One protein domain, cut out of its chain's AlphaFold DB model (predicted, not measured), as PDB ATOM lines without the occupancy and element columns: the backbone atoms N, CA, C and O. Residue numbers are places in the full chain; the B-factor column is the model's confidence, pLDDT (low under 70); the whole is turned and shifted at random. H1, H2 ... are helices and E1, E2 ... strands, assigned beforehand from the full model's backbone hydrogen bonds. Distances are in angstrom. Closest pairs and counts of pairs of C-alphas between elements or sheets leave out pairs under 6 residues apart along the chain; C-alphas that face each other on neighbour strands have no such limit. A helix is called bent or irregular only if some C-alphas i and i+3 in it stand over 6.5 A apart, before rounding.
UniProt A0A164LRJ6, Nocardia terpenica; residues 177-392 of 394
ATOM      1  N   TRP A 177      31.713 -24.691  26.107       85.31
ATOM      2  CA  TRP A 177      31.936 -25.930  26.855       85.31
ATOM      3  C   TRP A 177      33.009 -26.801  26.191       85.31
ATOM      4  O   TRP A 177      33.936 -27.247  26.854       85.31
ATOM      5  N   ILE A 178      32.951 -26.978  24.866       85.44
ATOM      6  CA  ILE A 178      33.995 -27.699  24.127       85.44
ATOM      7  C   ILE A 178      35.349 -27.023  24.354       85.44
ATOM      8  O   ILE A 178      36.302 -27.702  24.705       85.44
ATOM      9  N   GLY A 179      35.453 -25.701  24.219       84.69
ATOM     10  CA  GLY A 179      36.720 -24.998  24.436       84.69
ATOM     11  C   GLY A 179      37.268 -25.105  25.857       84.69
ATOM     12  O   GLY A 179      38.483 -25.149  26.034       84.69
ATOM     13  N   GLU A 180      36.398 -25.146  26.862       86.00
ATOM     14  CA  GLU A 180      36.785 -25.260  28.271       86.00
ATOM     15  C   GLU A 180      37.218 -26.686  28.642       86.00
ATOM     16  O   GLU A 180      38.220 -26.847  29.335       86.00
ATOM     17  N   PHE A 181      36.499 -27.706  28.164       86.94
ATOM     18  CA  PHE A 181      36.656 -29.100  28.607       86.94
ATOM     19  C   PHE A 181      37.335 -30.024  27.587       86.94
ATOM     20  O   PHE A 181      37.511 -31.213  27.849       86.94
ATOM     21  N   THR A 182      37.710 -29.508  26.416       87.19
ATOM     22  CA  THR A 182      38.646 -30.183  25.509       87.19
ATOM     23  C   THR A 182      39.986 -29.468  25.546       87.19
ATOM     24  O   THR A 182      40.050 -28.239  25.613       87.19
ATOM     25  N   GLY A 183      41.068 -30.236  25.518       89.12
ATOM     26  CA  GLY A 183      42.394 -29.709  25.780       89.12
ATOM     27  C   GLY A 183      43.447 -30.801  25.832       89.12
ATOM     28  O   GLY A 183      43.233 -31.917  25.353       89.12
ATOM     29  N   VAL A 184      44.588 -30.470  26.426       90.88
ATOM     30  CA  VAL A 184      45.724 -31.385  26.570       90.88
ATOM     31  C   VAL A 184      46.189 -31.448  28.019       90.88
ATOM     32  O   VAL A 184      46.078 -30.470  28.754       90.88
ATOM     33  N   GLU A 185      46.734 -32.593  28.414       94.25
ATOM     34  CA  GLU A 185      47.395 -32.754  29.709       94.25
ATOM     35  C   GLU A 185      48.816 -32.187  29.651       94.25
ATOM     36  O   GLU A 185      49.612 -32.569  28.790       94.25
ATOM     37  N   VAL A 186      49.150 -31.299  30.587       94.38
ATOM     38  CA  VAL A 186      50.502 -30.753  30.761       94.38
ATOM     39  C   VAL A 186      50.898 -30.907  32.218       94.38
ATOM     40  O   VAL A 186      50.273 -30.335  33.104       94.38
ATOM     41  N   SER A 187      51.938 -31.702  32.477       91.25
ATOM     42  CA  SER A 187      52.433 -31.974  33.837       91.25
ATOM     43  C   SER A 187      51.348 -32.475  34.810       91.25
ATOM     44  O   SER A 187      51.382 -32.150  35.994       91.25
ATOM     45  N   GLY A 188      50.387 -33.266  34.314       90.88
ATOM     46  CA  GLY A 188      49.274 -33.813  35.105       90.88
ATOM     47  C   GLY A 188      48.121 -32.836  35.362       90.88
ATOM     48  O   GLY A 188      47.287 -33.107  36.223       90.88
ATOM     49  N   VAL A 189      48.099 -31.702  34.658       91.81
ATOM     50  CA  VAL A 189      47.029 -30.707  34.708       91.81
ATOM     51  C   VAL A 189      46.350 -30.605  33.344       91.81
ATOM     52  O   VAL A 189      47.013 -30.382  32.326       91.81
ATOM     53  N   HIS A 190      45.019 -30.671  33.338       92.31
ATOM     54  CA  HIS A 190      44.220 -30.445  32.142       92.31
ATOM     55  C   HIS A 190      44.241 -28.967  31.726       92.31
ATOM     56  O   HIS A 190      43.810 -28.092  32.480       92.31
ATOM     57  N   VAL A 191      44.688 -28.679  30.501       93.38
ATOM     58  CA  VAL A 191      44.687 -27.328  29.924       93.38
ATOM     59  C   VAL A 191      43.722 -27.264  28.746       93.38
ATOM     60  O   VAL A 191      44.027 -27.740  27.649       93.38
ATOM     61  N   GLY A 192      42.573 -26.623  28.969       91.50
ATOM     62  CA  GLY A 192      41.542 -26.417  27.953       91.50
ATOM     63  C   GLY A 192      41.998 -25.512  26.803       91.50
ATOM     64  O   GLY A 192      42.741 -24.544  26.993       91.50
ATOM     65  N   HIS A 193      41.518 -25.782  25.592       89.31
ATOM     66  CA  HIS A 193      41.854 -25.008  24.397       89.31
ATOM     67  C   HIS A 193      41.466 -23.522  24.498       89.31
ATOM     68  O   HIS A 193      42.212 -22.649  24.046       89.31
ATOM     69  N   ALA A 194      40.325 -23.215  25.119       89.62
ATOM     70  CA  ALA A 194      39.885 -21.843  25.350       89.62
ATOM     71  C   ALA A 194      40.803 -21.101  26.331       89.62
ATOM     72  O   ALA A 194      41.021 -19.903  26.158       89.62
ATOM     73  N   ALA A 195      41.389 -21.792  27.315       92.56
ATOM     74  CA  ALA A 195      42.306 -21.175  28.273       92.56
ATOM     75  C   ALA A 195      43.575 -20.656  27.581       92.56
ATOM     76  O   ALA A 195      44.035 -19.562  27.903       92.56
ATOM     77  N   VAL A 196      44.090 -21.382  26.579       93.56
ATOM     78  CA  VAL A 196      45.238 -20.950  25.755       93.56
ATOM     79  C   VAL A 196      44.935 -19.636  25.040       93.56
ATOM     80  O   VAL A 196      45.739 -18.704  25.081       93.56
ATOM     81  N   LEU A 197      43.748 -19.530  24.436       92.06
ATOM     82  CA  LEU A 197      43.293 -18.295  23.807       92.06
ATOM     83  C   LEU A 197      43.160 -17.158  24.823       92.06
ATOM     84  O   LEU A 197      43.700 -16.081  24.582       92.06
ATOM     85  N   ARG A 198      42.476 -17.388  25.953       93.75
ATOM     86  CA  ARG A 198      42.277 -16.356  26.986       93.75
ATOM     87  C   ARG A 198      43.603 -15.850  27.538       93.75
ATOM     88  O   ARG A 198      43.780 -14.645  27.685       93.75
ATOM     89  N   TYR A 199      44.553 -16.749  27.778       95.62
ATOM     90  CA  TYR A 199      45.875 -16.372  28.257       95.62
ATOM     91  C   TYR A 199      46.584 -15.440  27.266       95.62
ATOM     92  O   TYR A 199      47.059 -14.381  27.665       95.62
ATOM     93  N   GLN A 200      46.608 -15.775  25.969       95.56
ATOM     94  CA  GLN A 200      47.241 -14.909  24.965       95.56
ATOM     95  C   GLN A 200      46.471 -13.610  24.729       95.56
ATOM     96  O   GLN A 200      47.102 -12.569  24.582       95.56
ATOM     97  N   GLN A 201      45.134 -13.626  24.773       95.31
ATOM     98  CA  GLN A 201      44.329 -12.399  24.742       95.31
ATOM     99  C   GLN A 201      44.786 -11.409  25.817       95.31
ATOM    100  O   GLN A 201      44.843 -10.209  25.565       95.31
ATOM    101  N   ILE A 202      45.124 -11.901  27.009       96.88
ATOM    102  CA  ILE A 202      45.500 -11.058  28.144       96.88
ATOM    103  C   ILE A 202      46.975 -10.659  28.089       96.88
ATOM    104  O   ILE A 202      47.271  -9.473  28.240       96.88
ATOM    105  N   TYR A 203      47.874 -11.629  27.907       96.06
ATOM    106  CA  TYR A 203      49.303 -11.470  28.184       96.06
ATOM    107  C   TYR A 203      50.194 -11.358  26.945       96.06
ATOM    108  O   TYR A 203      51.346 -10.953  27.089       96.06
ATOM    109  N   ASP A 204      49.712 -11.695  25.745       95.38
ATOM    110  CA  ASP A 204      50.505 -11.528  24.525       95.38
ATOM    111  C   ASP A 204      50.298 -10.109  23.947       95.38
ATOM    112  O   ASP A 204      49.199  -9.785  23.482       95.38
ATOM    113  N   PRO A 205      51.334  -9.245  23.950       95.06
ATOM    114  CA  PRO A 205      51.221  -7.870  23.467       95.06
ATOM    115  C   PRO A 205      50.951  -7.777  21.958       95.06
ATOM    116  O   PRO A 205      50.437  -6.759  21.499       95.06
ATOM    117  N   GLU A 206      51.255  -8.821  21.184       94.94
ATOM    118  CA  GLU A 206      51.000  -8.875  19.741       94.94
ATOM    119  C   GLU A 206      49.604  -9.428  19.406       94.94
ATOM    120  O   GLU A 206      49.176  -9.364  18.248       94.94
ATOM    121  N   PHE A 207      48.868  -9.957  20.394       95.31
ATOM    122  CA  PHE A 207      47.534 -10.519  20.176       95.31
ATOM    123  C   PHE A 207      46.554  -9.539  19.510       95.31
ATOM    124  O   PHE A 207      45.876  -9.965  18.571       95.31
ATOM    125  N   PRO A 208      46.479  -8.243  19.896       96.06
ATOM    126  CA  PRO A 208      45.559  -7.299  19.259       96.06
ATOM    127  C   PRO A 208      45.745  -7.197  17.739       96.06
ATOM    128  O   PRO A 208      44.768  -7.170  16.997       96.06
ATOM    129  N   GLY A 209      46.991  -7.234  17.252       93.94
ATOM    130  CA  GLY A 209      47.276  -7.199  15.815       93.94
ATOM    131  C   GLY A 209      46.811  -8.464  15.085       93.94
ATOM    132  O   GLY A 209      46.279  -8.386  13.975       93.94
ATOM    133  N   ARG A 210      46.955  -9.637  15.718       92.44
ATOM    134  CA  ARG A 210      46.447 -10.906  15.166       92.44
ATOM    135  C   ARG A 210      44.922 -10.949  15.161       92.44
ATOM    136  O   ARG A 210      44.334 -11.381  14.170       92.44
ATOM    137  N   TRP A 211      44.284 -10.461  16.226       93.81
ATOM    138  CA  TRP A 211      42.829 -10.352  16.311       93.81
ATOM    139  C   TRP A 211      42.260  -9.395  15.263       93.81
ATOM    140  O   TRP A 211      41.318  -9.754  14.559       93.81
ATOM    141  N   GLU A 212      42.863  -8.215  15.106       94.31
ATOM    142  CA  GLU A 212      42.486  -7.245  14.080       94.31
ATOM    143  C   GLU A 212      42.542  -7.876  12.688       94.31
ATOM    144  O   GLU A 212      41.551  -7.850  11.954       94.31
ATOM    145  N   ARG A 213      43.663  -8.521  12.340       91.06
ATOM    146  CA  ARG A 213      43.797  -9.215  11.054       91.06
ATOM    147  C   ARG A 213      42.705 -10.272  10.868       91.06
ATOM    148  O   ARG A 213      42.065 -10.296   9.818       91.06
ATOM    149  N   PHE A 214      42.482 -11.117  11.872       89.31
ATOM    150  CA  PHE A 214      41.470 -12.173  11.837       89.31
ATOM    151  C   PHE A 214      40.051 -11.619  11.637       89.31
ATOM    152  O   PHE A 214      39.296 -12.129  10.808       89.31
ATOM    153  N   ALA A 215      39.692 -10.551  12.353       91.69
ATOM    154  CA  ALA A 215      38.400  -9.888  12.208       91.69
ATOM    155  C   ALA A 215      38.229  -9.305  10.797       91.69
ATOM    156  O   ALA A 215      37.215  -9.558  10.144       91.69
ATOM    157  N   LEU A 216      39.239  -8.591  10.284       92.06
ATOM    158  CA  LEU A 216      39.197  -8.007   8.941       92.06
ATOM    159  C   LEU A 216      39.079  -9.075   7.844       92.06
ATOM    160  O   LEU A 216      38.299  -8.890   6.913       92.06
ATOM    161  N   GLU A 217      39.782 -10.207   7.961       88.12
ATOM    162  CA  GLU A 217      39.660 -11.332   7.018       88.12
ATOM    163  C   GLU A 217      38.232 -11.885   6.946       88.12
ATOM    164  O   GLU A 217      37.747 -12.187   5.849       88.12
ATOM    165  N   ARG A 218      37.542 -11.977   8.091       87.12
ATOM    166  CA  ARG A 218      36.148 -12.440   8.157       87.12
ATOM    167  C   ARG A 218      35.162 -11.416   7.602       87.12
ATOM    168  O   ARG A 218      34.228 -11.801   6.906       87.12
ATOM    169  N   ILE A 219      35.355 -10.129   7.894       89.69
ATOM    170  CA  ILE A 219      34.477  -9.056   7.390       89.69
ATOM    171  C   ILE A 219      34.627  -8.894   5.876       89.69
ATOM    172  O   ILE A 219      33.644  -8.647   5.181       89.69
ATOM    173  N   ALA A 220      35.845  -9.057   5.359       87.31
ATOM    174  CA  ALA A 220      36.150  -8.965   3.935       87.31
ATOM    175  C   ALA A 220      35.631 -10.154   3.097       87.31
ATOM    176  O   ALA A 220      35.949 -10.203   1.901       87.31
ATOM    177  N   ASP A 221      34.889 -11.083   3.722       71.19
ATOM    178  CA  ASP A 221      34.334 -12.317   3.153       71.19
ATOM    179  C   ASP A 221      35.373 -13.072   2.319       71.19
ATOM    180  O   ASP A 221      35.270 -13.240   1.104       71.19
ATOM    181  N   SER A 222      36.485 -13.397   2.975       61.38
ATOM    182  CA  SER A 222      37.583 -14.121   2.358       61.38
ATOM    183  C   SER A 222      37.706 -15.518   2.956       61.38
ATOM    184  O   SER A 222      37.596 -15.669   4.171       61.38
ATOM    185  N   ASP A 223      37.963 -16.526   2.113       53.56
ATOM    186  CA  ASP A 223      38.010 -17.962   2.460       53.56
ATOM    187  C   ASP A 223      39.163 -18.370   3.416       53.56
ATOM    188  O   ASP A 223      39.645 -19.500   3.394       53.56
ATOM    189  N   GLY A 224      39.647 -17.463   4.273       50.91
ATOM    190  CA  GLY A 224      40.537 -17.778   5.396       50.91
ATOM    191  C   GLY A 224      41.971 -18.179   5.033       50.91
ATOM    192  O   GLY A 224      42.709 -18.623   5.905       50.91
ATOM    193  N   LEU A 225      42.388 -18.025   3.771       49.03
ATOM    194  CA  LEU A 225      43.716 -18.421   3.265       49.03
ATOM    195  C   LEU A 225      44.355 -17.329   2.395       49.03
ATOM    196  O   LEU A 225      44.878 -17.582   1.311       49.03
ATOM    197  N   THR A 226      44.268 -16.071   2.822       56.03
ATOM    198  CA  THR A 226      44.663 -14.949   1.962       56.03
ATOM    199  C   THR A 226      46.113 -14.535   2.216       56.03
ATOM    200  O   THR A 226      46.472 -14.141   3.322       56.03
ATOM    201  N   THR A 227      46.949 -14.523   1.174       63.69
ATOM    202  CA  THR A 227      48.307 -13.928   1.180       63.69
ATOM    203  C   THR A 227      48.286 -12.392   1.239       63.69
ATOM    204  O   THR A 227      49.279 -11.730   0.942       63.69
ATOM    205  N   ARG A 228      47.136 -11.798   1.584       76.19
ATOM    206  CA  ARG A 228      46.892 -10.359   1.503       76.19
ATOM    207  C   ARG A 228      47.615  -9.614   2.614       76.19
ATOM    208  O   ARG A 228      47.693 -10.073   3.760       76.19
ATOM    209  N   THR A 229      48.100  -8.429   2.265       84.94
ATOM    210  CA  THR A 229      48.678  -7.494   3.230       84.94
ATOM    211  C   THR A 229      47.586  -6.929   4.138       84.94
ATOM    212  O   THR A 229      46.403  -6.928   3.793       84.94
ATOM    213  N   HIS A 230      47.974  -6.433   5.315       86.25
ATOM    214  CA  HIS A 230      47.039  -5.816   6.264       86.25
ATOM    215  C   HIS A 230      46.251  -4.652   5.633       86.25
ATOM    216  O   HIS A 230      45.028  -4.615   5.739       86.25
ATOM    217  N   CYS A 231      46.921  -3.791   4.858       88.31
ATOM    218  CA  CYS A 231      46.280  -2.684   4.141       88.31
ATOM    219  C   CYS A 231      45.181  -3.172   3.175       88.31
ATOM    220  O   CYS A 231      44.062  -2.664   3.200       88.31
ATOM    221  N   GLN A 232      45.453  -4.228   2.399       89.38
ATOM    222  CA  GLN A 232      44.468  -4.814   1.481       89.38
ATOM    223  C   GLN A 232      43.252  -5.397   2.214       89.38
ATOM    224  O   GLN A 232      42.130  -5.314   1.713       89.38
ATOM    225  N   LEU A 233      43.461  -6.011   3.383       90.00
ATOM    226  CA  LEU A 233      42.370  -6.539   4.207       90.00
ATOM    227  C   LEU A 233      41.501  -5.413   4.759       90.00
ATOM    228  O   LEU A 233      40.275  -5.487   4.657       90.00
ATOM    229  N   ARG A 234      42.129  -4.352   5.273       93.44
ATOM    230  CA  ARG A 234      41.440  -3.162   5.771       93.44
ATOM    231  C   ARG A 234      40.568  -2.529   4.690       93.44
ATOM    232  O   ARG A 234      39.375  -2.332   4.908       93.44
ATOM    233  N   ASP A 235      41.122  -2.284   3.505       93.25
ATOM    234  CA  ASP A 235      40.391  -1.636   2.411       93.25
ATOM    235  C   ASP A 235      39.172  -2.454   1.965       93.25
ATOM    236  O   ASP A 235      38.098  -1.899   1.713       93.25
ATOM    237  N   ARG A 236      39.305  -3.787   1.922       92.31
ATOM    238  CA  ARG A 236      38.193  -4.691   1.601       92.31
ATOM    239  C   ARG A 236      37.135  -4.735   2.696       92.31
ATOM    240  O   ARG A 236      35.954  -4.702   2.369       92.31
ATOM    241  N   ALA A 237      37.531  -4.790   3.965       93.50
ATOM    242  CA  ALA A 237      36.587  -4.771   5.078       93.50
ATOM    243  C   ALA A 237      35.795  -3.453   5.111       93.50
ATOM    244  O   ALA A 237      34.572  -3.469   5.247       93.50
ATOM    245  N   LEU A 238      36.464  -2.319   4.881       95.62
ATOM    246  CA  LEU A 238      35.814  -1.013   4.744       95.62
ATOM    247  C   LEU A 238      34.873  -0.968   3.529       95.62
ATOM    248  O   LEU A 238      33.778  -0.417   3.620       95.62
ATOM    249  N   ALA A 239      35.256  -1.565   2.395       94.12
ATOM    250  CA  ALA A 239      34.377  -1.674   1.230       94.12
ATOM    251  C   ALA A 239      33.138  -2.545   1.512       94.12
ATOM    252  O   ALA A 239      32.027  -2.162   1.141       94.12
ATOM    253  N   ALA A 240      33.305  -3.667   2.216       93.19
ATOM    254  CA  ALA A 240      32.203  -4.527   2.640       93.19
ATOM    255  C   ALA A 240      31.245  -3.787   3.591       93.19
ATOM    256  O   ALA A 240      30.030  -3.854   3.410       93.19
ATOM    257  N   ALA A 241      31.771  -3.014   4.545       93.69
ATOM    258  CA  ALA A 241      30.967  -2.172   5.431       93.69
ATOM    259  C   ALA A 241      30.185  -1.094   4.657       93.69
ATOM    260  O   ALA A 241      28.969  -0.977   4.825       93.69
ATOM    261  N   ARG A 242      30.844  -0.389   3.722       94.94
ATOM    262  CA  ARG A 242      30.198   0.592   2.830       94.94
ATOM    263  C   ARG A 242      29.052  -0.019   2.025       94.94
ATOM    264  O   ARG A 242      28.000   0.601   1.929       94.94
ATOM    265  N   SER A 243      29.214  -1.240   1.506       93.69
ATOM    266  CA  SER A 243      28.152  -1.930   0.752       93.69
ATOM    267  C   SER A 243      26.886  -2.197   1.577       93.69
ATOM    268  O   SER A 243      25.799  -2.325   1.021       93.69
ATOM    269  N   LYS A 244      27.017  -2.233   2.909       92.56
ATOM    270  CA  LYS A 244      25.924  -2.397   3.876       92.56
ATOM    271  C   LYS A 244      25.486  -1.071   4.507       92.56
ATOM    272  O   LYS A 244      24.788  -1.081   5.515       92.56
ATOM    273  N   ASN A 245      25.913   0.060   3.943       93.88
ATOM    274  CA  ASN A 245      25.652   1.406   4.452       93.88
ATOM    275  C   ASN A 245      26.220   1.676   5.866       93.88
ATOM    276  O   ASN A 245      25.787   2.608   6.542       93.88
ATOM    277  N   VAL A 246      27.210   0.888   6.305       93.56
ATOM    278  CA  VAL A 246      27.919   1.068   7.580       93.56
ATOM    279  C   VAL A 246      29.178   1.895   7.318       93.56
ATOM    280  O   VAL A 246      30.221   1.365   6.933       93.56
ATOM    281  N   THR A 247      29.066   3.212   7.481       94.81
ATOM    282  CA  THR A 247      30.144   4.191   7.253       94.81
ATOM    283  C   THR A 247      30.269   5.142   8.435       94.81
ATOM    284  O   THR A 247      29.342   5.260   9.233       94.81
ATOM    285  N   PHE A 248      31.390   5.858   8.533       94.06
ATOM    286  CA  PHE A 248      31.623   6.802   9.627       94.06
ATOM    287  C   PHE A 248      30.524   7.869   9.718       94.06
ATOM    288  O   PHE A 248      30.040   8.165  10.812       94.06
ATOM    289  N   GLN A 249      30.110   8.405   8.565       93.38
ATOM    290  CA  GLN A 249      29.103   9.461   8.453       93.38
ATOM    291  C   GLN A 249      27.693   8.975   8.789       93.38
ATOM    292  O   GLN A 249      26.877   9.756   9.268       93.38
ATOM    293  N   ASN A 250      27.410   7.695   8.545       96.12
ATOM    294  CA  ASN A 250      26.094   7.116   8.794       96.12
ATOM    295  C   ASN A 250      25.906   6.656  10.242       96.12
ATOM    296  O   ASN A 250      24.774   6.420  10.658       96.12
ATOM    297  N   LEU A 251      26.993   6.506  11.005       94.62
ATOM    298  CA  LEU A 251      26.908   6.237  12.435       94.62
ATOM    299  C   LEU A 251      26.560   7.523  13.189       94.62
ATOM    300  O   LEU A 251      27.109   8.592  12.915       94.62
ATOM    301  N   THR A 252      25.678   7.425  14.183       95.25
ATOM    302  CA  THR A 252      25.451   8.546  15.105       95.25
ATOM    303  C   THR A 252      26.670   8.759  16.004       95.25
ATOM    304  O   THR A 252      27.552   7.901  16.111       95.25
ATOM    305  N   VAL A 253      26.736   9.912  16.674       91.88
ATOM    306  CA  VAL A 253      27.801  10.191  17.651       91.88
ATOM    307  C   VAL A 253      27.784   9.149  18.771       91.88
ATOM    308  O   VAL A 253      28.833   8.643  19.153       91.88
ATOM    309  N   GLU A 254      26.598   8.764  19.241       93.69
ATOM    310  CA  GLU A 254      26.406   7.751  20.281       93.69
ATOM    311  C   GLU A 254      26.903   6.381  19.814       93.69
ATOM    312  O   GLU A 254      27.632   5.709  20.538       93.69
ATOM    313  N   GLN A 255      26.581   5.991  18.576       94.56
ATOM    314  CA  GLN A 255      27.056   4.732  18.001       94.56
ATOM    315  C   GLN A 255      28.577   4.708  17.836       94.56
ATOM    316  O   GLN A 255      29.189   3.666  18.047       94.56
ATOM    317  N   ARG A 256      29.209   5.833  17.479       94.44
ATOM    318  CA  ARG A 256      30.677   5.918  17.434       94.44
ATOM    319  C   ARG A 256      31.289   5.846  18.831       94.44
ATOM    320  O   ARG A 256      32.223   5.074  19.030       94.44
ATOM    321  N   ASN A 257      30.730   6.580  19.791       93.25
ATOM    322  CA  ASN A 257      31.197   6.614  21.181       93.25
ATOM    323  C   ASN A 257      31.036   5.271  21.911       93.25
ATOM    324  O   ASN A 257      31.725   5.035  22.899       93.25
ATOM    325  N   GLU A 258      30.160   4.384  21.433       94.38
ATOM    326  CA  GLU A 258      30.075   3.011  21.938       94.38
ATOM    327  C   GLU A 258      31.356   2.221  21.642       94.38
ATOM    328  O   GLU A 258      31.785   1.413  22.460       94.38
ATOM    329  N   TRP A 259      31.982   2.433  20.480       95.62
ATOM    330  CA  TRP A 259      33.106   1.614  20.009       95.62
ATOM    331  C   TRP A 259      34.460   2.314  20.082       95.62
ATOM    332  O   TRP A 259      35.483   1.630  20.121       95.62
ATOM    333  N   LEU A 260      34.479   3.645  20.080       96.12
ATOM    334  CA  LEU A 260      35.678   4.476  20.083       96.12
ATOM    335  C   LEU A 260      35.810   5.217  21.411       96.12
ATOM    336  O   LEU A 260      34.833   5.701  21.978       96.12
ATOM    337  N   THR A 261      37.043   5.351  21.886       95.69
ATOM    338  CA  THR A 261      37.355   6.262  22.987       95.69
ATOM    339  C   THR A 261      37.252   7.718  22.513       95.69
ATOM    340  O   THR A 261      37.398   7.979  21.315       95.69
ATOM    341  N   PRO A 262      37.051   8.692  23.424       93.00
ATOM    342  CA  PRO A 262      37.021  10.108  23.052       93.00
ATOM    343  C   PRO A 262      38.269  10.534  22.267       93.00
ATOM    344  O   PRO A 262      38.162  11.131  21.203       93.00
ATOM    345  N   THR A 263      39.454  10.116  22.727       92.81
ATOM    346  CA  THR A 263      40.722  10.413  22.052       92.81
ATOM    347  C   THR A 263      40.782   9.842  20.637       92.81
ATOM    348  O   THR A 263      41.302  10.501  19.743       92.81
ATOM    349  N   GLU A 264      40.268   8.635  20.400       94.31
ATOM    350  CA  GLU A 264      40.249   8.047  19.054       94.31
ATOM    351  C   GLU A 264      39.265   8.775  18.137       94.31
ATOM    352  O   GLU A 264      39.593   9.038  16.985       94.31
ATOM    353  N   ASN A 265      38.084   9.131  18.648       88.69
ATOM    354  CA  ASN A 265      37.055   9.821  17.871       88.69
ATOM    355  C   ASN A 265      37.528  11.203  17.385       88.69
ATOM    356  O   ASN A 265      37.180  11.610  16.281       88.69
ATOM    357  N   ASP A 266      38.358  11.882  18.184       89.56
ATOM    358  CA  ASP A 266      38.881  13.214  17.863       89.56
ATOM    359  C   ASP A 266      40.117  13.180  16.947       89.56
ATOM    360  O   ASP A 266      40.345  14.115  16.180       89.56
ATOM    361  N   ASN A 267      40.938  12.124  17.023       93.94
ATOM    362  CA  ASN A 267      42.268  12.112  16.395       93.94
ATOM    363  C   ASN A 267      42.407  11.165  15.197       93.94
ATOM    364  O   ASN A 267      43.369  11.283  14.435       93.94
ATOM    365  N   TYR A 268      41.515  10.187  15.028       94.69
ATOM    366  CA  TYR A 268      41.637   9.215  13.945       94.69
ATOM    367  C   TYR A 268      40.972   9.693  12.658       94.69
ATOM    368  O   TYR A 268      39.907  10.300  12.657       94.69
ATOM    369  N   SER A 269      41.590   9.345  11.524       95.50
ATOM    370  CA  SER A 269      40.912   9.442  10.228       95.50
ATOM    371  C   SER A 269      39.661   8.560  10.215       95.50
ATOM    372  O   SER A 269      39.635   7.517  10.870       95.50
ATOM    373  N   GLU A 270      38.660   8.910   9.405       94.88
ATOM    374  CA  GLU A 270      37.417   8.131   9.299       94.88
ATOM    375  C   GLU A 270      37.665   6.645   8.992       94.88
ATOM    376  O   GLU A 270      36.999   5.774   9.545       94.88
ATOM    377  N   ASN A 271      38.651   6.339   8.140       94.75
ATOM    378  CA  ASN A 271      39.005   4.961   7.801       94.75
ATOM    379  C   ASN A 271      39.616   4.208   8.991       94.75
ATOM    380  O   ASN A 271      39.308   3.033   9.189       94.75
ATOM    381  N   GLU A 272      40.465   4.862   9.787       95.50
ATOM    382  CA  GLU A 272      41.065   4.247  10.978       95.50
ATOM    383  C   GLU A 272      40.008   4.044  12.072       95.50
ATOM    384  O   GLU A 272      39.871   2.946  12.608       95.50
ATOM    385  N   ALA A 273      39.177   5.061  12.318       96.00
ATOM    386  CA  ALA A 273      38.046   4.981  13.232       96.00
ATOM    387  C   ALA A 273      37.091   3.839  12.845       96.00
ATOM    388  O   ALA A 273      36.772   2.982  13.668       96.00
ATOM    389  N   MET A 274      36.700   3.750  11.570       96.56
ATOM    390  CA  MET A 274      35.840   2.663  11.097       96.56
ATOM    391  C   MET A 274      36.502   1.293  11.184       96.56
ATOM    392  O   MET A 274      35.821   0.317  11.484       96.56
ATOM    393  N   THR A 275      37.814   1.199  10.975       96.88
ATOM    394  CA  THR A 275      38.547  -0.063  11.156       96.88
ATOM    395  C   THR A 275      38.425  -0.548  12.602       96.88
ATOM    396  O   THR A 275      38.061  -1.704  12.823       96.88
ATOM    397  N   ARG A 276      38.616   0.341  13.588       96.62
ATOM    398  CA  ARG A 276      38.427   0.016  15.014       96.62
ATOM    399  C   ARG A 276      36.990  -0.394  15.320       96.62
ATOM    400  O   ARG A 276      36.788  -1.418  15.968       96.62
ATOM    401  N   VAL A 277      35.997   0.348  14.819       96.94
ATOM    402  CA  VAL A 277      34.571   0.009  14.993       96.94
ATOM    403  C   VAL A 277      34.286  -1.404  14.485       96.94
ATOM    404  O   VAL A 277      33.714  -2.215  15.208       96.94
ATOM    405  N   LEU A 278      34.727  -1.727  13.268       95.50
ATOM    406  CA  LEU A 278      34.512  -3.034  12.645       95.50
ATOM    407  C   LEU A 278      35.159  -4.176  13.442       95.50
ATOM    408  O   LEU A 278      34.516  -5.195  13.701       95.50
ATOM    409  N   VAL A 279      36.408  -4.001  13.875       95.62
ATOM    410  CA  VAL A 279      37.140  -5.003  14.665       95.62
ATOM    411  C   VAL A 279      36.481  -5.214  16.029       95.62
ATOM    412  O   VAL A 279      36.218  -6.352  16.415       95.62
ATOM    413  N   ARG A 280      36.148  -4.132  16.743       96.31
ATOM    414  CA  ARG A 280      35.567  -4.188  18.096       96.31
ATOM    415  C   ARG A 280      34.129  -4.711  18.111       96.31
ATOM    416  O   ARG A 280      33.737  -5.386  19.065       96.31
ATOM    417  N   ALA A 281      33.361  -4.440  17.055       93.50
ATOM    418  CA  ALA A 281      31.994  -4.934  16.886       93.50
ATOM    419  C   ALA A 281      31.927  -6.406  16.448       93.50
ATOM    420  O   ALA A 281      30.865  -7.027  16.511       93.50
ATOM    421  N   THR A 282      33.046  -6.991  16.017       89.00
ATOM    422  CA  THR A 282      33.081  -8.371  15.538       89.00
ATOM    423  C   THR A 282      32.838  -9.364  16.677       89.00
ATOM    424  O   THR A 282      33.578  -9.432  17.659       89.00
ATOM    425  N   ARG A 283      31.790 -10.184  16.530       83.25
ATOM    426  CA  ARG A 283      31.433 -11.279  17.444       83.25
ATOM    427  C   ARG A 283      31.620 -12.616  16.736       83.25
ATOM    428  O   ARG A 283      30.704 -13.118  16.090       83.25
ATOM    429  N   ILE A 284      32.816 -13.191  16.837       74.25
ATOM    430  CA  ILE A 284      33.115 -14.501  16.244       74.25
ATOM    431  C   ILE A 284      33.051 -15.564  17.333       74.25
ATOM    432  O   ILE A 284      33.842 -15.563  18.273       74.25
ATOM    433  N   SER A 285      32.118 -16.502  17.182       71.38
ATOM    434  CA  SER A 285      32.076 -17.691  18.025       71.38
ATOM    435  C   SER A 285      33.034 -18.739  17.467       71.38
ATOM    436  O   SER A 285      32.742 -19.376  16.451       71.38
ATOM    437  N   LEU A 286      34.184 -18.891  18.121       76.38
ATOM    438  CA  LEU A 286      35.188 -19.885  17.753       76.38
ATOM    439  C   LEU A 286      34.658 -21.298  18.013       76.38
ATOM    440  O   LEU A 286      34.079 -21.579  19.062       76.38
ATOM    441  N   ASP A 287      34.841 -22.179  17.033       74.69
ATOM    442  CA  ASP A 287      34.508 -23.591  17.166       74.69
ATOM    443  C   ASP A 287      35.736 -24.360  17.659       74.69
ATOM    444  O   ASP A 287      36.626 -24.724  16.890       74.69
ATOM    445  N   PHE A 288      35.774 -24.601  18.965       76.62
ATOM    446  CA  PHE A 288      36.856 -25.333  19.614       76.62
ATOM    447  C   PHE A 288      36.870 -26.836  19.299       76.62
ATOM    448  O   PHE A 288      37.806 -27.521  19.695       76.62
ATOM    449  N   SER A 289      35.897 -27.365  18.544       71.19
ATOM    450  CA  SER A 289      35.947 -28.765  18.087       71.19
ATOM    451  C   SER A 289      37.027 -29.018  17.026       71.19
ATOM    452  O   SER A 289      37.357 -30.170  16.744       71.19
ATOM    453  N   ARG A 290      37.581 -27.952  16.429       74.19
ATOM    454  CA  ARG A 290      38.661 -27.987  15.432       74.19
ATOM    455  C   ARG A 290      39.789 -27.031  15.839       74.19
ATOM    456  O   ARG A 290      39.924 -25.954  15.250       74.19
ATOM    457  N   PRO A 291      40.578 -27.392  16.872       72.56
ATOM    458  CA  PRO A 291      41.586 -26.509  17.448       72.56
ATOM    459  C   PRO A 291      42.671 -26.073  16.459       72.56
ATOM    460  O   PRO A 291      43.178 -24.954  16.521       72.56
ATOM    461  N   ASP A 292      42.953 -26.929  15.479       75.38
ATOM    462  CA  ASP A 292      43.942 -26.731  14.426       75.38
ATOM    463  C   ASP A 292      43.711 -25.473  13.576       75.38
ATOM    464  O   ASP A 292      44.673 -24.880  13.083       75.38
ATOM    465  N   LEU A 293      42.452 -25.062  13.399       71.00
ATOM    466  CA  LEU A 293      42.097 -23.952  12.517       71.00
ATOM    467  C   LEU A 293      42.425 -22.587  13.124       71.00
ATOM    468  O   LEU A 293      42.961 -21.729  12.426       71.00
ATOM    469  N   TYR A 294      42.139 -22.370  14.411       74.00
ATOM    470  CA  TYR A 294      42.447 -21.089  15.053       74.00
ATOM    471  C   TYR A 294      43.832 -21.076  15.707       74.00
ATOM    472  O   TYR A 294      44.415 -19.998  15.799       74.00
ATOM    473  N   GLU A 295      44.401 -22.226  16.107       81.12
ATOM    474  CA  GLU A 295      45.771 -22.277  16.647       81.12
ATOM    475  C   GLU A 295      46.786 -21.714  15.645       81.12
ATOM    476  O   GLU A 295      47.694 -20.994  16.041       81.12
ATOM    477  N   LYS A 296      46.588 -21.952  14.343       77.75
ATOM    478  CA  LYS A 296      47.463 -21.424  13.283       77.75
ATOM    479  C   LYS A 296      47.305 -19.927  13.022       77.75
ATOM    480  O   LYS A 296      48.228 -19.312  12.500       77.75
ATOM    481  N   VAL A 297      46.133 -19.361  13.311       78.19
ATOM    482  CA  VAL A 297      45.774 -17.993  12.898       78.19
ATOM    483  C   VAL A 297      45.885 -17.003  14.056       78.19
ATOM    484  O   VAL A 297      46.384 -15.895  13.878       78.19
ATOM    485  N   LEU A 298      45.428 -17.395  15.246       86.94
ATOM    486  CA  LEU A 298      45.325 -16.512  16.408       86.94
ATOM    487  C   LEU A 298      46.409 -16.756  17.459       86.94
ATOM    488  O   LEU A 298      46.726 -15.832  18.213       86.94
ATOM    489  N   LEU A 299      46.973 -17.965  17.536       89.56
ATOM    490  CA  LEU A 299      47.854 -18.350  18.637       89.56
ATOM    491  C   LEU A 299      49.321 -18.416  18.207       89.56
ATOM    492  O   LEU A 299      49.659 -18.884  17.124       89.56
ATOM    493  N   ARG A 300      50.208 -17.952  19.090       89.19
ATOM    494  CA  ARG A 300      51.666 -18.030  18.928       89.19
ATOM    495  C   ARG A 300      52.244 -18.946  19.999       89.19
ATOM    496  O   ARG A 300      51.910 -18.782  21.163       89.19
ATOM    497  N   SER A 301      53.091 -19.904  19.626       86.25
ATOM    498  CA  SER A 301      53.718 -20.847  20.574       86.25
ATOM    499  C   SER A 301      52.736 -21.424  21.618       86.25
ATOM    500  O   SER A 301      52.945 -21.276  22.826       86.25
ATOM    501  N   PRO A 302      51.631 -22.074  21.195       85.94
ATOM    502  CA  PRO A 302      50.598 -22.543  22.123       85.94
ATOM    503  C   PRO A 302      51.125 -23.570  23.136       85.94
ATOM    504  O   PRO A 302      50.565 -23.687  24.220       85.94
ATOM    505  N   HIS A 303      52.211 -24.284  22.823       86.75
ATOM    506  CA  HIS A 303      52.876 -25.191  23.760       86.75
ATOM    507  C   HIS A 303      53.380 -24.460  25.016       86.75
ATOM    508  O   HIS A 303      52.997 -24.829  26.123       86.75
ATOM    509  N   ASP A 304      54.143 -23.378  24.850       89.44
ATOM    510  CA  ASP A 304      54.710 -22.609  25.969       89.44
ATOM    511  C   ASP A 304      53.603 -21.960  26.809       89.44
ATOM    512  O   ASP A 304      53.640 -21.955  28.039       89.44
ATOM    513  N   THR A 305      52.544 -21.493  26.137       93.69
ATOM    514  CA  THR A 305      51.349 -20.963  26.809       93.69
ATOM    515  C   THR A 305      50.688 -22.015  27.700       93.69
ATOM    516  O   THR A 305      50.282 -21.705  28.820       93.69
ATOM    517  N   ARG A 306      50.584 -23.271  27.241       94.56
ATOM    518  CA  ARG A 306      49.984 -24.347  28.043       94.56
ATOM    519  C   ARG A 306      50.800 -24.633  29.303       94.56
ATOM    520  O   ARG A 306      50.196 -24.853  30.348       94.56
ATOM    521  N   SER A 307      52.132 -24.570  29.239       93.44
ATOM    522  CA  SER A 307      52.991 -24.711  30.423       93.44
ATOM    523  C   SER A 307      52.713 -23.626  31.466       93.44
ATOM    524  O   SER A 307      52.504 -23.951  32.633       93.44
ATOM    525  N   HIS A 308      52.597 -22.358  31.056       92.50
ATOM    526  CA  HIS A 308      52.238 -21.274  31.980       92.50
ATOM    527  C   HIS A 308      50.842 -21.456  32.592       92.50
ATOM    528  O   HIS A 308      50.641 -21.174  33.773       92.50
ATOM    529  N   ILE A 309      49.871 -21.940  31.812       94.94
ATOM    530  CA  ILE A 309      48.516 -22.200  32.318       94.94
ATOM    531  C   ILE A 309      48.523 -23.350  33.325       94.94
ATOM    532  O   ILE A 309      47.903 -23.227  34.380       94.94
ATOM    533  N   ALA A 310      49.242 -24.438  33.039       95.06
ATOM    534  CA  ALA A 310      49.367 -25.569  33.953       95.06
ATOM    535  C   ALA A 310      49.978 -25.141  35.298       95.06
ATOM    536  O   ALA A 310      49.470 -25.503  36.360       95.06
ATOM    537  N   GLU A 311      51.015 -24.298  35.269       93.38
ATOM    538  CA  GLU A 311      51.565 -23.699  36.486       93.38
ATOM    539  C   GLU A 311      50.551 -22.822  37.219       93.38
ATOM    540  O   GLU A 311      50.497 -22.848  38.451       93.38
ATOM    541  N   ALA A 312      49.746 -22.047  36.490       93.75
ATOM    542  CA  ALA A 312      48.746 -21.185  37.099       93.75
ATOM    543  C   ALA A 312      47.658 -21.977  37.827       93.75
ATOM    544  O   ALA A 312      47.350 -21.667  38.978       93.75
ATOM    545  N   VAL A 313      47.151 -23.042  37.207       92.19
ATOM    546  CA  VAL A 313      46.202 -23.967  37.840       92.19
ATOM    547  C   VAL A 313      46.824 -24.606  39.084       92.19
ATOM    548  O   VAL A 313      46.236 -24.539  40.158       92.19
ATOM    549  N   ALA A 314      48.063 -25.100  38.996       90.88
ATOM    550  CA  ALA A 314      48.750 -25.690  40.145       90.88
ATOM    551  C   ALA A 314      48.982 -24.693  41.302       90.88
ATOM    552  O   ALA A 314      48.985 -25.082  42.474       90.88
ATOM    553  N   VAL A 315      49.197 -23.406  41.002       90.12
ATOM    554  CA  VAL A 315      49.264 -22.339  42.018       90.12
ATOM    555  C   VAL A 315      47.893 -22.106  42.648       90.12
ATOM    556  O   VAL A 315      47.812 -22.007  43.873       90.12
ATOM    557  N   ASN A 316      46.830 -22.043  41.843       91.06
ATOM    558  CA  ASN A 316      45.468 -21.835  42.333       91.06
ATOM    559  C   ASN A 316      45.033 -22.966  43.269       91.06
ATOM    560  O   ASN A 316      44.593 -22.685  44.382       91.06
ATOM    561  N   ASP A 317      45.232 -24.221  42.862       87.62
ATOM    562  CA  ASP A 317      44.874 -25.404  43.652       87.62
ATOM    563  C   ASP A 317      45.619 -25.427  44.989       87.62
ATOM    564  O   ASP A 317      45.043 -25.679  46.049       87.62
ATOM    565  N   ARG A 318      46.912 -25.086  44.977       86.69
ATOM    566  CA  ARG A 318      47.721 -25.018  46.200       86.69
ATOM    567  C   ARG A 318      47.244 -23.934  47.160       86.69
ATOM    568  O   ARG A 318      47.305 -24.136  48.367       86.69
ATOM    569  N   LEU A 319      46.830 -22.779  46.640       83.75
ATOM    570  CA  LEU A 319      46.370 -21.656  47.459       83.75
ATOM    571  C   LEU A 319      44.954 -21.872  47.998       83.75
ATOM    572  O   LEU A 319      44.662 -21.421  49.104       83.75
ATOM    573  N   SER A 320      44.093 -22.562  47.249       83.19
ATOM    574  CA  SER A 320      42.721 -22.865  47.663       83.19
ATOM    575  C   SER A 320      42.635 -24.061  48.619       83.19
ATOM    576  O   SER A 320      41.709 -24.128  49.433       83.19
ATOM    577  N   THR A 321      43.612 -24.978  48.583       80.25
ATOM    578  CA  THR A 321      43.682 -26.131  49.494       80.25
ATOM    579  C   THR A 321      43.712 -25.664  50.955       80.25
ATOM    580  O   THR A 321      44.684 -25.078  51.424       80.25
ATOM    581  N   GLY A 322      42.632 -25.934  51.695       69.00
ATOM    582  CA  GLY A 322      42.504 -25.580  53.113       69.00
ATOM    583  C   GLY A 322      42.140 -24.116  53.399       69.00
ATOM    584  O   GLY A 322      41.992 -23.757  54.565       69.00
ATOM    585  N   ASN A 323      41.951 -23.273  52.375       78.94
ATOM    586  CA  ASN A 323      41.520 -21.883  52.538       78.94
ATOM    587  C   ASN A 323      40.564 -21.454  51.415       78.94
ATOM    588  O   ASN A 323      40.973 -20.901  50.396       78.94
ATOM    589  N   PHE A 324      39.261 -21.642  51.640       69.69
ATOM    590  CA  PHE A 324      38.227 -21.267  50.672       69.69
ATOM    591  C   PHE A 324      38.272 -19.776  50.294       69.69
ATOM    592  O   PHE A 324      38.043 -19.428  49.139       69.69
ATOM    593  N   ALA A 325      38.647 -18.883  51.218       75.00
ATOM    594  CA  ALA A 325      38.749 -17.448  50.933       75.00
ATOM    595  C   ALA A 325      39.844 -17.111  49.903       75.00
ATOM    596  O   ALA A 325      39.796 -16.049  49.288       75.00
ATOM    597  N   ALA A 326      40.811 -18.010  49.696       76.44
ATOM    598  CA  ALA A 326      41.853 -17.878  48.682       76.44
ATOM    599  C   ALA A 326      41.464 -18.483  47.317       76.44
ATOM    600  O   ALA A 326      42.266 -18.425  46.384       76.44
ATOM    601  N   HIS A 327      40.254 -19.044  47.179       87.88
ATOM    602  CA  HIS A 327      39.745 -19.535  45.896       87.88
ATOM    603  C   HIS A 327      39.611 -18.394  44.874       87.88
ATOM    604  O   HIS A 327      39.265 -17.264  45.227       87.88
ATOM    605  N   ILE A 328      39.847 -18.695  43.594       88.38
ATOM    606  CA  ILE A 328      39.854 -17.698  42.508       88.38
ATOM    607  C   ILE A 328      38.514 -16.955  42.354       88.38
ATOM    608  O   ILE A 328      38.486 -15.781  41.974       88.38
ATOM    609  N   ASP A 329      37.407 -17.597  42.725       87.44
ATOM    610  CA  ASP A 329      36.060 -17.006  42.690       87.44
ATOM    611  C   ASP A 329      35.880 -15.882  43.718       87.44
ATOM    612  O   ASP A 329      35.068 -14.982  43.526       87.44
ATOM    613  N   ASN A 330      36.690 -15.879  44.780       88.62
ATOM    614  CA  ASN A 330      36.661 -14.855  45.823       88.62
ATOM    615  C   ASN A 330      37.580 -13.661  45.508       88.62
ATOM    616  O   ASN A 330      37.673 -12.712  46.293       88.62
ATOM    617  N   LEU A 331      38.270 -13.672  44.358       90.31
ATOM    618  CA  LEU A 331      39.116 -12.558  43.937       90.31
ATOM    619  C   LEU A 331      38.268 -11.331  43.600       90.31
ATOM    620  O   LEU A 331      37.340 -11.381  42.789       90.31
ATOM    621  N   ARG A 332      38.634 -10.197  44.199       93.50
ATOM    622  CA  ARG A 332      37.926  -8.933  43.997       93.50
ATOM    623  C   ARG A 332      38.130  -8.384  42.583       93.50
ATOM    624  O   ARG A 332      39.269  -8.220  42.137       93.50
ATOM    625  N   ALA A 333      37.032  -8.010  41.927       94.75
ATOM    626  CA  ALA A 333      37.030  -7.483  40.562       94.75
ATOM    627  C   ALA A 333      37.917  -6.234  40.384       94.75
ATOM    628  O   ALA A 333      38.608  -6.123  39.376       94.75
ATOM    629  N   ASP A 334      37.997  -5.339  41.379       95.06
ATOM    630  CA  ASP A 334      38.833  -4.129  41.302       95.06
ATOM    631  C   ASP A 334      40.333  -4.447  41.165       95.06
ATOM    632  O   ASP A 334      41.072  -3.751  40.459       95.06
ATOM    633  N   LYS A 335      40.790  -5.543  41.786       94.94
ATOM    634  CA  LYS A 335      42.181  -6.006  41.686       94.94
ATOM    635  C   LYS A 335      42.479  -6.610  40.320       94.94
ATOM    636  O   LYS A 335      43.526  -6.308  39.751       94.94
ATOM    637  N   LEU A 336      41.549  -7.401  39.788       96.56
ATOM    638  CA  LEU A 336      41.646  -7.994  38.453       96.56
ATOM    639  C   LEU A 336      41.636  -6.908  37.370       96.56
ATOM    640  O   LEU A 336      42.515  -6.885  36.512       96.56
ATOM    641  N   ARG A 337      40.732  -5.931  37.479       97.12
ATOM    642  CA  ARG A 337      40.686  -4.744  36.617       97.12
ATOM    643  C   ARG A 337      42.013  -3.977  36.618       97.12
ATOM    644  O   ARG A 337      42.568  -3.690  35.563       97.12
ATOM    645  N   SER A 338      42.555  -3.678  37.801       96.44
ATOM    646  CA  SER A 338      43.833  -2.956  37.939       96.44
ATOM    647  C   SER A 338      45.019  -3.754  37.383       96.44
ATOM    648  O   SER A 338      46.019  -3.194  36.931       96.44
ATOM    649  N   HIS A 339      44.939  -5.084  37.443       96.25
ATOM    650  CA  HIS A 339      45.917  -5.981  36.838       96.25
ATOM    651  C   HIS A 339      45.857  -5.948  35.311       96.25
ATOM    652  O   HIS A 339      46.906  -5.817  34.684       96.25
ATOM    653  N   LEU A 340      44.661  -5.982  34.720       97.75
ATOM    654  CA  LEU A 340      44.472  -5.825  33.273       97.75
ATOM    655  C   LEU A 340      45.023  -4.488  32.777       97.75
ATOM    656  O   LEU A 340      45.802  -4.476  31.829       97.75
ATOM    657  N   ALA A 341      44.704  -3.386  33.467       97.75
ATOM    658  CA  ALA A 341      45.210  -2.060  33.115       97.75
ATOM    659  C   ALA A 341      46.742  -2.039  33.026       97.75
ATOM    660  O   ALA A 341      47.295  -1.672  31.993       97.75
ATOM    661  N   ARG A 342      47.431  -2.542  34.060       96.19
ATOM    662  CA  ARG A 342      48.901  -2.638  34.062       96.19
ATOM    663  C   ARG A 342      49.429  -3.571  32.975       96.19
ATOM    664  O   ARG A 342      50.393  -3.228  32.302       96.19
ATOM    665  N   THR A 343      48.789  -4.726  32.791       96.62
ATOM    666  CA  THR A 343      49.178  -5.719  31.774       96.62
ATOM    667  C   THR A 343      49.084  -5.136  30.363       96.62
ATOM    668  O   THR A 343      49.901  -5.458  29.505       96.62
ATOM    669  N   TRP A 344      48.130  -4.238  30.119       97.50
ATOM    670  CA  TRP A 344      47.928  -3.582  28.826       97.50
ATOM    671  C   TRP A 344      48.603  -2.209  28.711       97.50
ATOM    672  O   TRP A 344      48.336  -1.486  27.755       97.50
ATOM    673  N   GLY A 345      49.484  -1.850  29.654       96.56
ATOM    674  CA  GLY A 345      50.261  -0.607  29.604       96.56
ATOM    675  C   GLY A 345      49.460   0.664  29.910       96.56
ATOM    676  O   GLY A 345      49.851   1.747  29.488       96.56
ATOM    677  N   MET A 346      48.341   0.546  30.625       96.69
ATOM    678  CA  MET A 346      47.469   1.655  31.021       96.69
ATOM    679  C   MET A 346      47.621   2.001  32.508       96.69
ATOM    680  O   MET A 346      48.045   1.177  33.326       96.69
ATOM    681  N   ALA A 347      47.234   3.226  32.875       95.75
ATOM    682  CA  ALA A 347      47.183   3.651  34.271       95.75
ATOM    683  C   ALA A 347      46.196   2.775  35.075       95.75
ATOM    684  O   ALA A 347      45.133   2.432  34.555       95.75
ATOM    685  N   PRO A 348      46.492   2.408  36.338       91.69
ATOM    686  CA  PRO A 348      45.612   1.545  37.133       91.69
ATOM    687  C   PRO A 348      44.194   2.091  37.338       91.69
ATOM    688  O   PRO A 348      43.268   1.310  37.532       91.69
ATOM    689  N   ASP A 349      44.020   3.409  37.294       91.81
ATOM    690  CA  ASP A 349      42.774   4.159  37.467       91.81
ATOM    691  C   ASP A 349      42.196   4.692  36.141       91.81
ATOM    692  O   ASP A 349      41.245   5.469  36.162       91.81
ATOM    693  N   VAL A 350      42.728   4.249  34.991       95.75
ATOM    694  CA  VAL A 350      42.239   4.628  33.651       95.75
ATOM    695  C   VAL A 350      40.727   4.424  33.536       95.75
ATOM    696  O   VAL A 350      40.221   3.438  34.043       95.75
ATOM    697  N   ASP A 351      39.994   5.304  32.862       95.25
ATOM    698  CA  ASP A 351      38.543   5.154  32.667       95.25
ATOM    699  C   ASP A 351      38.186   3.807  31.988       95.25
ATOM    700  O   ASP A 351      38.842   3.375  31.033       95.25
ATOM    701  N   ASP A 352      37.133   3.143  32.482       96.12
ATOM    702  CA  ASP A 352      36.672   1.825  32.019       96.12
ATOM    703  C   ASP A 352      36.360   1.781  30.520       96.12
ATOM    704  O   ASP A 352      36.452   0.714  29.907       96.12
ATOM    705  N   ARG A 353      36.053   2.922  29.894       95.56
ATOM    706  CA  ARG A 353      35.873   3.028  28.441       95.56
ATOM    707  C   ARG A 353      37.139   2.640  27.678       95.56
ATOM    708  O   ARG A 353      37.049   1.928  26.679       95.56
ATOM    709  N   TYR A 354      38.318   3.030  28.165       96.88
ATOM    710  CA  TYR A 354      39.596   2.679  27.532       96.88
ATOM    711  C   TYR A 354      39.949   1.207  27.752       96.88
ATOM    712  O   TYR A 354      40.411   0.542  26.825       96.88
ATOM    713  N   LEU A 355      39.672   0.660  28.942       97.25
ATOM    714  CA  LEU A 355      39.855  -0.776  29.187       97.25
ATOM    715  C   LEU A 355      38.887  -1.620  28.362       97.25
ATOM    716  O   LEU A 355      39.276  -2.661  27.841       97.25
ATOM    717  N   THR A 356      37.649  -1.161  28.197       97.75
ATOM    718  CA  THR A 356      36.652  -1.824  27.349       97.75
ATOM    719  C   THR A 356      37.092  -1.816  25.886       97.75
ATOM    720  O   THR A 356      37.010  -2.848  25.219       97.75
ATOM    721  N   ALA A 357      37.621  -0.695  25.388       97.25
ATOM    722  CA  ALA A 357      38.215  -0.609  24.055       97.25
ATOM    723  C   ALA A 357      39.382  -1.602  23.888       97.25
ATOM    724  O   ALA A 357      39.370  -2.411  22.960       97.25
ATOM    725  N   ALA A 358      40.318  -1.633  24.843       97.56
ATOM    726  CA  ALA A 358      41.450  -2.560  24.830       97.56
ATOM    727  C   ALA A 358      41.035  -4.039  24.920       97.56
ATOM    728  O   ALA A 358      41.672  -4.891  24.294       97.56
ATOM    729  N   ALA A 359      39.976  -4.353  25.673       97.50
ATOM    730  CA  ALA A 359      39.394  -5.689  25.746       97.50
ATOM    731  C   ALA A 359      38.793  -6.107  24.393       97.50
ATOM    732  O   ALA A 359      39.029  -7.222  23.923       97.50
ATOM    733  N   ARG A 360      38.084  -5.193  23.720       97.38
ATOM    734  CA  ARG A 360      37.491  -5.428  22.393       97.38
ATOM    735  C   ARG A 360      38.536  -5.569  21.292       97.38
ATOM    736  O   ARG A 360      38.363  -6.416  20.417       97.38
ATOM    737  N   ASP A 361      39.656  -4.855  21.386       96.81
ATOM    738  CA  ASP A 361      40.819  -5.047  20.503       96.81
ATOM    739  C   ASP A 361      41.461  -6.437  20.660       96.81
ATOM    740  O   ASP A 361      42.211  -6.884  19.798       96.81
ATOM    741  N   ARG A 362      41.135  -7.151  21.743       95.62
ATOM    742  CA  ARG A 362      41.543  -8.536  22.016       95.62
ATOM    743  C   ARG A 362      40.410  -9.540  21.806       95.62
ATOM    744  O   ARG A 362      40.579 -10.712  22.118       95.62
ATOM    745  N   GLY A 363      39.254  -9.118  21.295       93.69
ATOM    746  CA  GLY A 363      38.113  -9.997  21.032       93.69
ATOM    747  C   GLY A 363      37.250 -10.339  22.248       93.69
ATOM    748  O   GLY A 363      36.474 -11.290  22.178       93.69
ATOM    749  N   MET A 364      37.361  -9.587  23.345       93.94
ATOM    750  CA  MET A 364      36.459  -9.673  24.500       93.94
ATOM    751  C   MET A 364      35.376  -8.594  24.398       93.94
ATOM    752  O   MET A 364      35.642  -7.452  24.030       93.94
ATOM    753  N   ALA A 365      34.127  -8.944  24.685       92.56
ATOM    754  CA  ALA A 365      32.980  -8.087  24.436       92.56
ATOM    755  C   ALA A 365      32.854  -6.910  25.398       92.56
ATOM    756  O   ALA A 365      32.443  -5.818  24.978       92.56
ATOM    757  N   THR A 366      33.195  -7.155  26.657       95.25
ATOM    758  CA  THR A 366      33.027  -6.237  27.781       95.25
ATOM    759  C   THR A 366      34.243  -6.293  28.701       95.25
ATOM    760  O   THR A 366      35.042  -7.234  28.648       95.25
ATOM    761  N   LEU A 367      34.369  -5.290  29.571       96.69
ATOM    762  CA  LEU A 367      35.358  -5.308  30.647       96.69
ATOM    763  C   LEU A 367      35.127  -6.480  31.614       96.69
ATOM    764  O   LEU A 367      36.090  -7.130  32.007       96.69
ATOM    765  N   ASP A 368      33.871  -6.805  31.926       96.75
ATOM    766  CA  ASP A 368      33.536  -7.946  32.788       96.75
ATOM    767  C   ASP A 368      34.013  -9.277  32.196       96.75
ATOM    768  O   ASP A 368      34.576 -10.101  32.913       96.75
ATOM    769  N   GLU A 369      33.879  -9.477  30.877       94.75
ATOM    770  CA  GLU A 369      34.428 -10.669  30.219       94.75
ATOM    771  C   GLU A 369      35.950 -10.749  30.401       94.75
ATOM    772  O   GLU A 369      36.476 -11.827  30.670       94.75
ATOM    773  N   ALA A 370      36.659  -9.621  30.291       96.88
ATOM    774  CA  ALA A 370      38.102  -9.589  30.500       96.88
ATOM    775  C   ALA A 370      38.499  -9.846  31.962       96.88
ATOM    776  O   ALA A 370      39.482 -10.546  32.216       96.88
ATOM    777  N   ILE A 371      37.731  -9.315  32.918       97.31
ATOM    778  CA  ILE A 371      37.922  -9.553  34.355       97.31
ATOM    779  C   ILE A 371      37.762 -11.042  34.674       97.31
ATOM    780  O   ILE A 371      38.616 -11.619  35.350       97.31
ATOM    781  N   GLU A 372      36.726 -11.688  34.140       95.25
ATOM    782  CA  GLU A 372      36.531 -13.126  34.321       95.25
ATOM    783  C   GLU A 372      37.592 -13.952  33.585       95.25
ATOM    784  O   GLU A 372      38.072 -14.954  34.115       95.25
ATOM    785  N   ALA A 373      38.040 -13.514  32.405       94.50
ATOM    786  CA  ALA A 373      39.074 -14.211  31.644       94.50
ATOM    787  C   ALA A 373      40.440 -14.228  32.353       94.50
ATOM    788  O   ALA A 373      41.186 -15.194  32.197       94.50
ATOM    789  N   VAL A 374      40.792 -13.186  33.120       96.75
ATOM    790  CA  VAL A 374      42.088 -13.110  33.823       96.75
ATOM    791  C   VAL A 374      42.095 -13.791  35.185       96.75
ATOM    792  O   VAL A 374      43.163 -14.138  35.696       96.75
ATOM    793  N   ARG A 375      40.917 -14.020  35.770       95.75
ATOM    794  CA  ARG A 375      40.745 -14.614  37.100       95.75
ATOM    795  C   ARG A 375      41.562 -15.903  37.307       95.75
ATOM    796  O   ARG A 375      42.252 -15.967  38.327       95.75
ATOM    797  N   PRO A 376      41.608 -16.874  36.367       94.25
ATOM    798  CA  PRO A 376      42.388 -18.103  36.548       94.25
ATOM    799  C   PRO A 376      43.910 -17.894  36.542       94.25
ATOM    800  O   PRO A 376      44.648 -18.769  36.985       94.25
ATOM    801  N   PHE A 377      44.407 -16.761  36.042       95.00
ATOM    802  CA  PHE A 377      45.844 -16.517  35.844       95.00
ATOM    803  C   PHE A 377      46.427 -15.495  36.829       95.00
ATOM    804  O   PHE A 377      47.646 -15.393  36.992       95.00
ATOM    805  N   PHE A 378      45.561 -14.743  37.511       93.94
ATOM    806  CA  PHE A 378      45.946 -13.619  38.360       93.94
ATOM    807  C   PHE A 378      46.904 -14.007  39.495       93.94
ATOM    808  O   PHE A 378      47.930 -13.352  39.684       93.94
ATOM    809  N   LEU A 379      46.597 -15.071  40.249       89.81
ATOM    810  CA  LEU A 379      47.406 -15.473  41.405       89.81
ATOM    811  C   LEU A 379      48.817 -15.900  40.996       89.81
ATOM    812  O   LEU A 379      49.783 -15.517  41.653       89.81
ATOM    813  N   HIS A 380      48.949 -16.635  39.890       89.19
ATOM    814  CA  HIS A 380      50.250 -17.015  39.334       89.19
ATOM    815  C   HIS A 380      51.069 -15.797  38.928       89.19
ATOM    816  O   HIS A 380      52.189 -15.639  39.413       89.19
ATOM    817  N   SER A 381      50.484 -14.882  38.151       85.06
ATOM    818  CA  SER A 381      51.152 -13.639  37.750       85.06
ATOM    819  C   SER A 381      51.614 -12.818  38.962       85.06
ATOM    820  O   SER A 381      52.745 -12.330  38.996       85.06
ATOM    821  N   HIS A 382      50.789 -12.742  40.011       84.44
ATOM    822  CA  HIS A 382      51.123 -12.051  41.259       84.44
ATOM    823  C   HIS A 382      52.251 -12.734  42.049       84.44
ATOM    824  O   HIS A 382      53.121 -12.060  42.606       84.44
ATOM    825  N   VAL A 383      52.267 -14.070  42.102       84.06
ATOM    826  CA  VAL A 383      53.348 -14.844  42.736       84.06
ATOM    827  C   VAL A 383      54.663 -14.660  41.980       84.06
ATOM    828  O   VAL A 383      55.695 -14.456  42.619       84.06
ATOM    829  N   MET A 384      54.632 -14.689  40.646       83.00
ATOM    830  CA  MET A 384      55.829 -14.519  39.819       83.00
ATOM    831  C   MET A 384      56.409 -13.110  39.934       83.00
ATOM    832  O   MET A 384      57.612 -12.973  40.151       83.00
ATOM    833  N   ALA A 385      55.568 -12.071  39.923       81.94
ATOM    834  CA  ALA A 385      56.012 -10.695  40.152       81.94
ATOM    835  C   ALA A 385      56.729 -10.536  41.508       81.94
ATOM    836  O   ALA A 385      57.822  -9.977  41.580       81.94
ATOM    837  N   ARG A 386      56.171 -11.114  42.581       82.00
ATOM    838  CA  ARG A 386      56.790 -11.079  43.918       82.00
ATOM    839  C   ARG A 386      58.108 -11.846  44.011       82.00
ATOM    840  O   ARG A 386      58.943 -11.494  44.844       82.00
ATOM    841  N   ARG A 387      58.281 -12.922  43.237       78.25
ATOM    842  CA  ARG A 387      59.551 -13.664  43.177       78.25
ATOM    843  C   ARG A 387      60.628 -12.832  42.490       78.25
ATOM    844  O   ARG A 387      61.681 -12.642  43.085       78.25
ATOM    845  N   ALA A 388      60.310 -12.248  41.336       74.62
ATOM    846  CA  ALA A 388      61.225 -11.372  40.610       74.62
ATOM    847  C   ALA A 388      61.694 -10.186  41.475       74.62
ATOM    848  O   ALA A 388      62.891  -9.951  41.592       74.62
ATOM    849  N   GLU A 389      60.777  -9.509  42.183       75.12
ATOM    850  CA  GLU A 389      61.116  -8.407  43.104       75.12
ATOM    851  C   GLU A 389      62.058  -8.821  44.249       75.12
ATOM    852  O   GLU A 389      62.833  -8.000  44.743       75.12
ATOM    853  N   ARG A 390      61.979 -10.077  44.710       72.69
ATOM    854  CA  ARG A 390      62.878 -10.607  45.744       72.69
ATOM    855  C   ARG A 390      64.260 -10.905  45.178       72.69
ATOM    856  O   ARG A 390      65.237 -10.612  45.852       72.69
ATOM    857  N   GLU A 391      64.334 -11.434  43.963       71.69
ATOM    858  CA  GLU A 391      65.593 -11.747  43.280       71.69
ATOM    859  C   GLU A 391      66.368 -10.489  42.870       71.69
ATOM    860  O   GLU A 391      67.588 -10.514  42.878       71.69
ATOM    861  N   THR A 392      65.694  -9.367  42.586       69.12
ATOM    862  CA  THR A 392      66.369  -8.083  42.290       69.12
ATOM    863  C   THR A 392      66.843  -7.332  43.544       69.12
ATOM    864  O   THR A 392      67.538  -6.324  43.431       69.12
TER     865      THR A 392
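This is residues 177 to 392 of the 394 residues of a protein of Nocardia terpenica (UniProt A0A164LRJ6). Two groups of crossed helices make an only just elongated body: H4, H5, H6 and H7 lie toward one end, and H9, with the small strand hairpin E1-E2 over part of it, toward the other. H2, H10, H11 and H12a fill the stretch between, H3 links H2 to the first group, and the end of H12b, residues 384 to 391, sticks out. The 216 printed residues are mostly helix, with order H1, E1, E2, then H2 to H12, and an antiparallel sheet E1 - E2. The whole is compact, with a radius of gyration of the C-alphas of 18.9 A, and spans 58 by 39 by 34 A.

Start at the hairpin of E1, residues 183 to 186, and E2, residues 189 to 192, antiparallel at 152 degrees; N 184 and O 191 are 3.0 A apart, within hydrogen-bond range. H9, residues 302 to 320, has its closest C-alphas to E2 at Ala 310 and Val 189, 5.7 A. The hub H2, residues 193 to 203, touches H9 about perpendicular at 90 degrees, Val 196 to Thr 305, C-alphas 6.2 A. H1, residues 177 to 181, touches H2, C-alphas 179 and 194 at 4.6 A. H12, residues 367 to 391, was assigned as one helix by its hydrogen bonds but is bent, C-alphas 376 and 379 being 7.5 A apart; its arms are H12a, 367 to 376, irregular with C-alphas 373 and 376 at 7.1 A, and H12b, 379 to 391. H12a touches H2, C-alphas 198 and 373 at 6.0 A; H10, residues 333 to 343, C-alphas 336 and 371 at 5.8 A; and H11, residues 352 to 360, C-alphas 356 and 367 at 5.0 A. H3, residues 207 to 219, only just touches H2, only at the corner, with 3 pairs of C-alphas within 8 A. H7, residues 270 to 281, touches H3, C-alphas 215 and 279 at 5.6 A; H4, residues 230 to 243, C-alphas 234 and 275 at 6.9 A; and H5, residues 253 to 259, C-alphas 259 and 277 at 5.5 A. H6, residues 262 to 267, is close to H7 but not clearly touching, and H8, residues 291 to 298, touches H3, C-alphas 210 and 298 at 5.9 A. Every O i to N i+4 pair is within range but in H5 (2 of 3), H8 (2 of 4) and H12a (5 of 6).

Find C-alpha 177 at (31.936, -25.930, 26.855), where H1 begins. H9 runs 26.7 A from C-alpha 302 at (50.598, -22.543, 22.123); H4 is 20.1 A long, and H12b 18.7 A, to C-alpha 391 at (65.593, -11.747, 43.280).

Look for the farthest C-alphas at Ser 243 and Gly 322, 59.2 A apart. The printed part has no cut, and the long link is H9 to H10. Residues 384 to 392 stand free. Confidence is under 70 at residues 222 to 227, 322, 324 and 392.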